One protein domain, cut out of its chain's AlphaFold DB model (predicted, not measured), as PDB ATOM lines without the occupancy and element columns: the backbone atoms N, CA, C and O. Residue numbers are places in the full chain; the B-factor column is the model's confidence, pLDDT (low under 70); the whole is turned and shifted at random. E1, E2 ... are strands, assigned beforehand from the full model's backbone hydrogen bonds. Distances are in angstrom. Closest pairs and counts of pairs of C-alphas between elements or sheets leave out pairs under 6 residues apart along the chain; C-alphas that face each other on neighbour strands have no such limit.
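This is residues 5 to 88 of the 427 residues of the protein "Serine protease" of Actinoplanes teichomyceticus (UniProt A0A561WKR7). This is a small sandwich: two twisted, curled sheets face each other with their strands almost aligned, E4 E3 E5 E6 E8 in one and E2 E1 E9 E7 in the other. The edges with E4 and E2 come close, while those with E8 and E7 stay apart. The printed part has 84 residues, no named helix and nine strands, E1 to E9 in chain order; the class is all strand, the first sheet antiparallel, the second mixed. It is compact, with a radius of gyration of the C-alphas of 11.6 A and spans of 32 by 25 by 25 A.

Find C-alpha 5 at (-7.054, 34.023, 35.356), where E1, residues 5 to 8, begins. Then read E2, 11 to 15; E3, 21 to 26, 14.7 A long; E4, 29 to 33; E5, 41 to 48, 20.7 A; E6, 51 to 55; E7, 64 to 66; E8, 75 to 77; and E9, 83 to 87, ending at C-alpha 87, (-10.779, 27.577, 20.362).

In the five-strand sheet, strongly twisted, look for N 24 and O 31, 3.0 A, in the hairpin E3 and E4; N 23 and O 43, 2.8 A, between E3 and E5; N 46 and O 53, 2.9 A, in the hairpin E5 and E6; and N 54 and O 76, 2.9 A, between E6 and E8. In the other, E1 and E2 form a hairpin, N 6 and O 13 at 2.8 A; E1 and E9 are parallel, N 7 and O 83 at 2.8 A; E9 and E7 are antiparallel, N 65 and O 86 at 2.8 A. Between the sheets, the closest C-alphas of E1 and E4 are Ile 8 and Leu 30, 7.0 A.

The farthest C-alphas, of Arg 27 and Arg 49, are 34.1 A apart. The printed part has no cut and no long link. Look for pLDDT under 70 at residues 27 to 28, 36 to 40, 58 to 61 and 88.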
ATOM      1  N   LEU A   5      -8.080  33.797  36.367       92.31
ATOM      2  CA  LEU A   5      -7.054  34.023  35.356       92.31
ATOM      3  C   LEU A   5      -7.379  33.154  34.137       92.31
ATOM      4  O   LEU A   5      -7.180  31.941  34.169       92.31
ATOM      5  N   LEU A   6      -7.905  33.764  33.081       91.88
ATOM      6  CA  LEU A   6      -8.246  33.099  31.826       91.88
ATOM      7  C   LEU A   6      -7.163  33.378  30.793       91.88
ATOM      8  O   LEU A   6      -6.820  34.531  30.554       91.88
ATOM      9  N   ARG A   7      -6.635  32.338  30.159       90.69
ATOM     10  CA  ARG A   7      -5.668  32.459  29.070       90.69
ATOM     11  C   ARG A   7      -6.324  32.059  27.762       90.69
ATOM     12  O   ARG A   7      -6.752  30.917  27.651       90.69
ATOM     13  N   ILE A   8      -6.381  32.975  26.805       88.69
ATOM     14  CA  ILE A   8      -6.923  32.757  25.459       88.69
ATOM     15  C   ILE A   8      -5.772  32.971  24.480       88.69
ATOM     16  O   ILE A   8      -5.153  34.031  24.513       88.69
ATOM     17  N   ASP A   9      -5.432  31.959  23.682       74.31
ATOM     18  CA  ASP A   9      -4.397  32.036  22.634       74.31
ATOM     19  C   ASP A   9      -3.071  32.684  23.094       74.31
ATOM     20  O   ASP A   9      -2.408  33.431  22.380       74.31
ATOM     21  N   GLY A  10      -2.675  32.404  24.341       74.19
ATOM     22  CA  GLY A  10      -1.449  32.921  24.959       74.19
ATOM     23  C   GLY A  10      -1.609  34.230  25.743       74.19
ATOM     24  O   GLY A  10      -0.798  34.478  26.641       74.19
ATOM     25  N   VAL A  11      -2.676  35.000  25.513       82.88
ATOM     26  CA  VAL A  11      -2.990  36.259  26.215       82.88
ATOM     27  C   VAL A  11      -3.717  35.975  27.528       82.88
ATOM     28  O   VAL A  11      -4.609  35.133  27.590       82.88
ATOM     29  N   SER A  12      -3.324  36.658  28.608       89.75
ATOM     30  CA  SER A  12      -3.915  36.467  29.939       89.75
ATOM     31  C   SER A  12      -4.911  37.574  30.278       89.75
ATOM     32  O   SER A  12      -4.575  38.753  30.243       89.75
ATOM     33  N   HIS A  13      -6.111  37.179  30.684       91.44
ATOM     34  CA  HIS A  13      -7.201  38.039  31.122       91.44
ATOM     35  C   HIS A  13      -7.533  37.744  32.583       91.44
ATOM     36  O   HIS A  13      -7.649  36.587  32.988       91.44
ATOM     37  N   ARG A  14      -7.720  38.797  33.378       92.19
ATOM     38  CA  ARG A  14      -8.131  38.685  34.778       92.19
ATOM     39  C   ARG A  14      -9.594  39.087  34.906       92.19
ATOM     40  O   ARG A  14      -9.930  40.253  34.723       92.19
ATOM     41  N   LEU A  15     -10.454  38.120  35.204       91.44
ATOM     42  CA  LEU A  15     -11.895  38.325  35.315       91.44
ATOM     43  C   LEU A  15     -12.264  38.512  36.785       91.44
ATOM     44  O   LEU A  15     -12.056  37.615  37.606       91.44
ATOM     45  N   ALA A  16     -12.791  39.689  37.108       88.94
ATOM     46  CA  ALA A  16     -13.169  40.039  38.470       88.94
ATOM     47  C   ALA A  16     -14.406  39.257  38.929       88.94
ATOM     48  O   ALA A  16     -15.392  39.171  38.197       88.94
ATOM     49  N   GLU A  17     -14.362  38.726  40.154       85.44
ATOM     50  CA  GLU A  17     -15.406  37.855  40.728       85.44
ATOM     51  C   GLU A  17     -16.796  38.511  40.821       85.44
ATOM     52  O   GLU A  17     -17.812  37.819  40.780       85.44
ATOM     53  N   ALA A  18     -16.835  39.838  40.945       83.31
ATOM     54  CA  ALA A  18     -18.066  40.612  41.084       83.31
ATOM     55  C   ALA A  18     -18.859  40.759  39.771       83.31
ATOM     56  O   ALA A  18     -20.024  41.148  39.810       83.31
ATOM     57  N   ASP A  19     -18.246  40.444  38.627       84.50
ATOM     58  CA  ASP A  19     -18.806  40.709  37.305       84.50
ATOM     59  C   ASP A  19     -19.186  39.415  36.566       84.50
ATOM     60  O   ASP A  19     -18.598  38.348  36.765       84.50
ATOM     61  N   VAL A  20     -20.136  39.537  35.636       86.00
ATOM     62  CA  VAL A  20     -20.373  38.530  34.593       86.00
ATOM     63  C   VAL A  20     -19.554  38.909  33.366       86.00
ATOM     64  O   VAL A  20     -19.582  40.059  32.926       86.00
ATOM     65  N   TRP A  21     -18.843  37.936  32.808       89.25
ATOM     66  CA  TRP A  21     -17.973  38.148  31.657       89.25
ATOM     67  C   TRP A  21     -18.399  37.273  30.489       89.25
ATOM     68  O   TRP A  21     -18.297  36.054  30.553       89.25
ATOM     69  N   TYR A  22     -18.855  37.891  29.415       86.44
ATOM     70  CA  TYR A  22     -19.284  37.232  28.191       86.44
ATOM     71  C   TYR A  22     -18.076  36.938  27.307       86.44
ATOM     72  O   TYR A  22     -17.224  37.800  27.098       86.44
ATOM     73  N   LEU A  23     -17.990  35.713  26.802       88.62
ATOM     74  CA  LEU A  23     -16.998  35.307  25.822       88.62
ATOM     75  C   LEU A  23     -17.556  35.602  24.432       88.62
ATOM     76  O   LEU A  23     -18.470  34.918  23.967       88.62
ATOM     77  N   THR A  24     -17.014  36.626  23.783       80.75
ATOM     78  CA  THR A  24     -17.513  37.103  22.492       80.75
ATOM     79  C   THR A  24     -16.473  36.871  21.406       80.75
ATOM     80  O   THR A  24     -15.280  37.121  21.603       80.75
ATOM     81  N   ARG A  25     -16.931  36.409  20.241       76.81
ATOM     82  CA  ARG A  25     -16.109  36.281  19.038       76.81
ATOM     83  C   ARG A  25     -15.880  37.646  18.397       76.81
ATOM     84  O   ARG A  25     -16.835  38.329  18.041       76.81
ATOM     85  N   GLN A  26     -14.614  38.010  18.222       71.56
ATOM     86  CA  GLN A  26     -14.176  39.189  17.473       71.56
ATOM     87  C   GLN A  26     -13.332  38.770  16.259       71.56
ATOM     88  O   GLN A  26     -13.022  37.591  16.083       71.56
ATOM     89  N   ARG A  27     -12.987  39.738  15.399       58.47
ATOM     90  CA  ARG A  27     -12.285  39.522  14.119       58.47
ATOM     91  C   ARG A  27     -10.974  38.737  14.266       58.47
ATOM     92  O   ARG A  27     -10.697  37.884  13.428       58.47
ATOM     93  N   ASP A  28     -10.242  38.982  15.351       57.56
ATOM     94  CA  ASP A  28      -8.888  38.457  15.573       57.56
ATOM     95  C   ASP A  28      -8.801  37.433  16.723       57.56
ATOM     96  O   ASP A  28      -7.706  37.065  17.139       57.56
ATOM     97  N   GLY A  29      -9.940  36.959  17.252       73.25
ATOM     98  CA  GLY A  29      -9.967  35.948  18.316       73.25
ATOM     99  C   GLY A  29     -11.156  36.063  19.267       73.25
ATOM    100  O   GLY A  29     -12.161  36.722  18.984       73.25
ATOM    101  N   LEU A  30     -11.052  35.398  20.418       84.81
ATOM    102  CA  LEU A  30     -12.055  35.464  21.482       84.81
ATOM    103  C   LEU A  30     -11.652  36.481  22.546       84.81
ATOM    104  O   LEU A  30     -10.519  36.475  23.022       84.81
ATOM    105  N   VAL A  31     -12.601  37.318  22.966       85.75
ATOM    106  CA  VAL A  31     -12.357  38.351  23.981       85.75
ATOM    107  C   VAL A  31     -13.415  38.263  25.085       85.75
ATOM    108  O   VAL A  31     -14.611  38.214  24.783       85.75
ATOM    109  N   PRO A  32     -13.015  38.259  26.372       89.12
ATOM    110  CA  PRO A  32     -13.953  38.370  27.478       89.12
ATOM    111  C   PRO A  32     -14.381  39.830  27.665       89.12
ATOM    112  O   PRO A  32     -13.548  40.725  27.815       89.12
ATOM    113  N   THR A  33     -15.686  40.082  27.708       84.94
ATOM    114  CA  THR A  33     -16.264  41.426  27.832       84.94
ATOM    115  C   THR A  33     -17.316  41.477  28.941       84.94
ATOM    116  O   THR A  33     -17.946  40.476  29.264       84.94
ATOM    117  N   ARG A  34     -17.526  42.642  29.565       82.62
ATOM    118  CA  ARG A  34     -18.564  42.814  30.608       82.62
ATOM    119  C   ARG A  34     -19.951  43.114  30.043       82.62
ATOM    120  O   ARG A  34     -20.954  42.957  30.735       82.62
ATOM    121  N   ARG A  35     -20.014  43.596  28.800       75.94
ATOM    122  CA  ARG A  35     -21.272  43.897  28.115       75.94
ATOM    123  C   ARG A  35     -21.673  42.709  27.269       75.94
ATOM    124  O   ARG A  35     -20.860  42.170  26.531       75.94
ATOM    125  N   ARG A  36     -22.944  42.345  27.354       68.94
ATOM    126  CA  ARG A  36     -23.511  41.319  26.497       68.94
ATOM    127  C   ARG A  36     -23.655  41.875  25.078       68.94
ATOM    128  O   ARG A  36     -24.383  42.845  24.885       68.94
ATOM    129  N   CYS A  37     -22.966  41.271  24.115       57.75
ATOM    130  CA  CYS A  37     -23.159  41.521  22.685       57.75
ATOM    131  C   CYS A  37     -23.942  40.347  22.096       57.75
ATOM    132  O   CYS A  37     -23.471  39.219  22.177       57.75
ATOM    133  N   GLY A  38     -25.128  40.604  21.535       51.56
ATOM    134  CA  GLY A  38     -26.028  39.548  21.048       51.56
ATOM    135  C   GLY A  38     -25.456  38.713  19.896       51.56
ATOM    136  O   GLY A  38     -25.681  37.509  19.856       51.56
ATOM    137  N   ALA A  39     -24.662  39.318  19.005       54.31
ATOM    138  CA  ALA A  39     -23.983  38.613  17.920       54.31
ATOM    139  C   ALA A  39     -22.608  38.088  18.377       54.31
ATOM    140  O   ALA A  39     -21.769  38.850  18.864       54.31
ATOM    141  N   GLY A  40     -22.365  36.782  18.214       60.69
ATOM    142  CA  GLY A  40     -21.070  36.149  18.501       60.69
ATOM    143  C   GLY A  40     -20.786  35.819  19.973       60.69
ATOM    144  O   GLY A  40     -19.644  35.485  20.295       60.69
ATOM    145  N   GLU A  41     -21.776  35.900  20.868       74.44
ATOM    146  CA  GLU A  41     -21.668  35.373  22.237       74.44
ATOM    147  C   GLU A  41     -21.596  33.841  22.201       74.44
ATOM    148  O   GLU A  41     -22.520  33.174  21.745       74.44
ATOM    149  N   LEU A  42     -20.504  33.275  22.712       79.12
ATOM    150  CA  LEU A  42     -20.351  31.823  22.847       79.12
ATOM    151  C   LEU A  42     -20.794  31.328  24.230       79.12
ATOM    152  O   LEU A  42     -21.121  30.158  24.421       79.12
ATOM    153  N   GLY A  43     -20.804  32.212  25.221       85.69
ATOM    154  CA  GLY A  43     -21.177  31.901  26.591       85.69
ATOM    155  C   GLY A  43     -20.674  32.964  27.554       85.69
ATOM    156  O   GLY A  43     -20.172  34.007  27.140       85.69
ATOM    157  N   HIS A  44     -20.777  32.705  28.854       88.69
ATOM    158  CA  HIS A  44     -20.294  33.631  29.875       88.69
ATOM    159  C   HIS A  44     -19.701  32.935  31.099       88.69
ATOM    160  O   HIS A  44     -20.100  31.839  31.495       88.69
ATOM    161  N   PHE A  45     -18.753  33.623  31.724       90.81
ATOM    162  CA  PHE A  45     -18.134  33.280  32.990       90.81
ATOM    163  C   PHE A  45     -18.831  34.013  34.131       90.81
ATOM    164  O   PHE A  45     -19.083  35.217  34.059       90.81
ATOM    165  N   VAL A  46     -19.112  33.285  35.208       90.88
ATOM    166  CA  VAL A  46     -19.725  33.843  36.415       90.88
ATOM    167  C   VAL A  46     -19.182  33.150  37.662       90.88
ATOM    168  O   VAL A  46     -18.997  31.929  37.668       90.88
ATOM    169  N   SER A  47     -18.950  33.913  38.733       87.50
ATOM    170  CA  SER A  47     -18.656  33.349  40.053       87.50
ATOM    171  C   SER A  47     -19.921  33.212  40.895       87.50
ATOM    172  O   SER A  47     -20.775  34.097  40.931       87.50
ATOM    173  N   ARG A  48     -20.046  32.096  41.618       81.31
ATOM    174  CA  ARG A  48     -21.036  31.915  42.687       81.31
ATOM    175  C   ARG A  48     -20.387  31.237  43.885       81.31
ATOM    176  O   ARG A  48     -19.854  30.137  43.761       81.31
ATOM    177  N   ARG A  49     -20.484  31.870  45.062       81.31
ATOM    178  CA  ARG A  49     -19.944  31.359  46.342       81.31
ATOM    179  C   ARG A  49     -18.449  30.986  46.254       81.31
ATOM    180  O   ARG A  49     -18.051  29.914  46.713       81.31
ATOM    181  N   GLY A  50     -17.625  31.838  45.633       79.50
ATOM    182  CA  GLY A  50     -16.178  31.618  45.517       79.50
ATOM    183  C   GLY A  50     -15.769  30.547  44.500       79.50
ATOM    184  O   GLY A  50     -14.684  29.970  44.615       79.50
ATOM    185  N   ARG A  51     -16.645  30.211  43.545       85.00
ATOM    186  CA  ARG A  51     -16.397  29.214  42.494       85.00
ATOM    187  C   ARG A  51     -16.820  29.759  41.141       85.00
ATOM    188  O   ARG A  51     -17.913  30.299  41.016       85.00
ATOM    189  N   TRP A  52     -15.979  29.539  40.137       89.88
ATOM    190  CA  TRP A  52     -16.220  29.982  38.771       89.88
ATOM    191  C   TRP A  52     -16.905  28.917  37.920       89.88
ATOM    192  O   TRP A  52     -16.629  27.719  38.035       89.88
ATOM    193  N   TYR A  53     -17.784  29.384  37.041       87.94
ATOM    194  CA  TYR A  53     -18.544  28.576  36.101       87.94
ATOM    195  C   TYR A  53     -18.502  29.222  34.721       87.94
ATOM    196  O   TYR A  53     -18.582  30.445  34.622       87.94
ATOM    197  N   TYR A  54     -18.420  28.399  33.681       90.06
ATOM    198  CA  TYR A  54     -18.685  28.793  32.301       90.06
ATOM    199  C   TYR A  54     -20.064  28.274  31.891       90.06
ATOM    200  O   TYR A  54     -20.402  27.123  32.181       90.06
ATOM    201  N   ARG A  55     -20.874  29.121  31.260       84.00
ATOM    202  CA  ARG A  55     -22.251  28.817  30.862       84.00
ATOM    203  C   ARG A  55     -22.471  29.105  29.395       84.00
ATOM    204  O   ARG A  55     -21.970  30.107  28.893       84.00
ATOM    205  N   THR A  56     -23.257  28.264  28.740       82.44
ATOM    206  CA  THR A  56     -23.541  28.381  27.309       82.44
ATOM    207  C   THR A  56     -24.905  27.786  26.950       82.44
ATOM    208  O   THR A  56     -25.433  26.967  27.703       82.44
ATOM    209  N   GLY A  57     -25.486  28.248  25.839       71.56
ATOM    210  CA  GLY A  57     -26.815  27.848  25.366       71.56
ATOM    211  C   GLY A  57     -26.834  26.513  24.619       71.56
ATOM    212  O   GLY A  57     -27.766  25.741  24.813       71.56
ATOM    213  N   ASP A  58     -25.797  26.218  23.829       69.94
ATOM    214  CA  ASP A  58     -25.686  24.976  23.052       69.94
ATOM    215  C   ASP A  58     -24.264  24.385  23.161       69.94
ATOM    216  O   ASP A  58     -23.389  24.747  22.372       69.94
ATOM    217  N   PRO A  59     -24.012  23.497  24.150       67.88
ATOM    218  CA  PRO A  59     -22.715  22.860  24.409       67.88
ATOM    219  C   PRO A  59     -22.145  22.108  23.200       67.88
ATOM    220  O   PRO A  59     -20.939  22.136  22.956       67.88
ATOM    221  N   ALA A  60     -23.015  21.434  22.443       61.62
ATOM    222  CA  ALA A  60     -22.620  20.519  21.375       61.62
ATOM    223  C   ALA A  60     -22.121  21.261  20.128       61.62
ATOM    224  O   ALA A  60     -21.284  20.738  19.395       61.62
ATOM    225  N   ALA A  61     -22.597  22.488  19.919       61.03
ATOM    226  CA  ALA A  61     -22.190  23.346  18.814       61.03
ATOM    227  C   ALA A  61     -20.976  24.242  19.138       61.03
ATOM    228  O   ALA A  61     -20.554  25.023  18.282       61.03
ATOM    229  N   LEU A  62     -20.394  24.170  20.349       70.19
ATOM    230  CA  LEU A  62     -19.291  25.060  20.719       70.19
ATOM    231  C   LEU A  62     -17.934  24.626  20.169       70.19
ATOM    232  O   LEU A  62     -17.420  23.568  20.532       70.19
ATOM    233  N   PRO A  63     -17.228  25.538  19.489       70.62
ATOM    234  CA  PRO A  63     -15.846  25.324  19.077       70.62
ATOM    235  C   PRO A  63     -14.803  25.537  20.203       70.62
ATOM    236  O   PRO A  63     -13.630  25.782  19.929       70.62
ATOM    237  N   VAL A  64     -15.201  25.521  21.482       80.06
ATOM    238  CA  VAL A  64     -14.358  25.941  22.619       80.06
ATOM    239  C   VAL A  64     -13.990  24.762  23.520       80.06
ATOM    240  O   VAL A  64     -14.840  23.965  23.917       80.06
ATOM    241  N   ARG A  65     -12.718  24.704  23.926       87.00
ATOM    242  CA  ARG A  65     -12.204  23.789  24.950       87.00
ATOM    243  C   ARG A  65     -11.658  24.567  26.143       87.00
ATOM    244  O   ARG A  65     -10.916  25.534  25.986       87.00
ATOM    245  N   LEU A  66     -11.979  24.098  27.345       88.12
ATOM    246  CA  LEU A  66     -11.490  24.638  28.611       88.12
ATOM    247  C   LEU A  66     -10.522  23.634  29.241       88.12
ATOM    248  O   LEU A  66     -10.888  22.496  29.531       88.12
ATOM    249  N   ASN A  67      -9.269  24.043  29.440       88.50
ATOM    250  CA  ASN A  67      -8.157  23.191  29.872       88.50
ATOM    251  C   ASN A  67      -8.025  21.912  29.022       88.50
ATOM    252  O   ASN A  67      -7.855  20.814  29.549       88.50
ATOM    253  N   GLY A  68      -8.176  22.054  27.700       81.62
ATOM    254  CA  GLY A  68      -8.114  20.951  26.734       81.62
ATOM    255  C   GLY A  68      -9.370  20.069  26.661       81.62
ATOM    256  O   GLY A  68      -9.454  19.207  25.786       81.62
ATOM    257  N   ARG A  69     -10.371  20.285  27.525       82.94
ATOM    258  CA  ARG A  69     -11.627  19.514  27.538       82.94
ATOM    259  C   ARG A  69     -12.738  20.247  26.794       82.94
ATOM    260  O   ARG A  69     -12.898  21.452  26.965       82.94
ATOM    261  N   VAL A  70     -13.513  19.510  25.999       81.31
ATOM    262  CA  VAL A  70     -14.711  20.035  25.322       81.31
ATOM    263  C   VAL A  70     -15.765  20.405  26.364       81.31
ATOM    264  O   VAL A  70     -15.929  19.699  27.362       81.31
ATOM    265  N   VAL A  71     -16.471  21.513  26.141       82.50
ATOM    266  CA  VAL A  71     -17.610  21.923  26.971       82.50
ATOM    267  C   VAL A  71     -18.814  21.059  26.602       82.50
ATOM    268  O   VAL A  71     -19.414  21.258  25.558       82.50
ATOM    269  N   GLN A  72     -19.146  20.076  27.437       74.81
ATOM    270  CA  GLN A  72     -20.255  19.146  27.175       74.81
ATOM    271  C   GLN A  72     -21.555  19.552  27.878       74.81
ATOM    272  O   GLN A  72     -22.637  19.194  27.425       74.81
ATOM    273  N   ASP A  73     -21.454  20.338  28.952       78.62
ATOM    274  CA  ASP A  73     -22.592  20.720  29.784       78.62
ATOM    275  C   ASP A  73     -22.935  22.212  29.631       78.62
ATOM    276  O   ASP A  73     -22.021  23.048  29.617       78.62
ATOM    277  N   PRO A  74     -24.231  22.593  29.666       79.88
ATOM    278  CA  PRO A  74     -24.666  23.998  29.645       79.88
ATOM    279  C   PRO A  74     -24.101  24.847  30.792       79.88
ATOM    280  O   PRO A  74     -24.084  26.077  30.732       79.88
ATOM    281  N   THR A  75     -23.654  24.212  31.878       84.62
ATOM    282  CA  THR A  75     -22.951  24.864  32.987       84.62
ATOM    283  C   THR A  75     -21.760  24.015  33.412       84.62
ATOM    284  O   THR A  75     -21.904  23.030  34.131       84.62
ATOM    285  N   THR A  76     -20.562  24.443  33.027       85.25
ATOM    286  CA  THR A  76     -19.303  23.769  33.350       85.25
ATOM    287  C   THR A  76     -18.626  24.455  34.534       85.25
ATOM    288  O   THR A  76     -18.343  25.654  34.507       85.25
ATOM    289  N   ARG A  77     -18.344  23.702  35.603       87.94
ATOM    290  CA  ARG A  77     -17.589  24.209  36.759       87.94
ATOM    291  C   ARG A  77     -16.095  24.261  36.438       87.94
ATOM    292  O   ARG A  77     -15.517  23.260  36.027       87.94
ATOM    293  N   LEU A  78     -15.461  25.396  36.719       88.81
ATOM    294  CA  LEU A  78     -14.035  25.596  36.470       88.81
ATOM    295  C   LEU A  78     -13.177  25.145  37.668       88.81
ATOM    296  O   LEU A  78     -13.612  25.260  38.824       88.81
ATOM    297  N   PRO A  79     -11.969  24.604  37.423       84.06
ATOM    298  CA  PRO A  79     -11.033  24.265  38.489       84.06
ATOM    299  C   PRO A  79     -10.501  25.525  39.182       84.06
ATOM    300  O   PRO A  79     -10.601  26.637  38.669       84.06
ATOM    301  N   ARG A  80      -9.918  25.352  40.373       79.69
ATOM    302  CA  ARG A  80      -9.171  26.428  41.036       79.69
ATOM    303  C   ARG A  80      -7.823  26.595  40.328       79.69
ATOM    304  O   ARG A  80      -7.103  25.611  40.197       79.69
ATOM    305  N   GLY A  81      -7.491  27.815  39.910       82.75
ATOM    306  CA  GLY A  81      -6.254  28.132  39.185       82.75
ATOM    307  C   GLY A  81      -6.514  28.740  37.801       82.75
ATOM    308  O   GLY A  81      -7.663  29.057  37.488       82.75
ATOM    309  N   PRO A  82      -5.461  28.942  36.985       86.56
ATOM    310  CA  PRO A  82      -5.610  29.469  35.635       86.56
ATOM    311  C   PRO A  82      -6.410  28.512  34.748       86.56
ATOM    312  O   PRO A  82      -6.251  27.292  34.815       86.56
ATOM    313  N   VAL A  83      -7.261  29.080  33.900       91.25
ATOM    314  CA  VAL A  83      -8.027  28.346  32.893       91.25
ATOM    315  C   VAL A  83      -7.489  28.709  31.521       91.25
ATOM    316  O   VAL A  83      -7.450  29.876  31.152       91.25
ATOM    317  N   HIS A  84      -7.078  27.701  30.769       90.19
ATOM    318  CA  HIS A  84      -6.649  27.821  29.388       90.19
ATOM    319  C   HIS A  84      -7.838  27.559  28.481       90.19
ATOM    320  O   HIS A  84      -8.416  26.474  28.499       90.19
ATOM    321  N   LEU A  85      -8.205  28.555  27.697       89.44
ATOM    322  CA  LEU A  85      -9.222  28.447  26.680       89.44
ATOM    323  C   LEU A  85      -8.529  28.320  25.332       89.44
ATOM    324  O   LEU A  85      -7.766  29.195  24.932       89.44
ATOM    325  N   THR A  86      -8.810  27.218  24.652       83.75
ATOM    326  CA  THR A  86      -8.411  27.007  23.264       83.75
ATOM    327  C   THR A  86      -9.669  26.916  22.429       83.75
ATOM    328  O   THR A  86     -10.633  26.256  22.823       83.75
ATOM    329  N   TRP A  87      -9.660  27.570  21.283       75.50
ATOM    330  CA  TRP A  87     -10.779  27.577  20.362       75.50
ATOM    331  C   TRP A  87     -10.315  27.034  19.019       75.50
ATOM    332  O   TRP A  87      -9.319  27.488  18.462       75.50
ATOM    333  N   GLU A  88     -11.019  26.027  18.520       65.56
ATOM    334  CA  GLU A  88     -10.811  25.523  17.170       65.56
ATOM    335  C   GLU A  88     -11.744  26.312  16.264       65.56
ATOM    336  O   GLU A  88     -12.961  26.176  16.360       65.56
TER     337      GLU A  88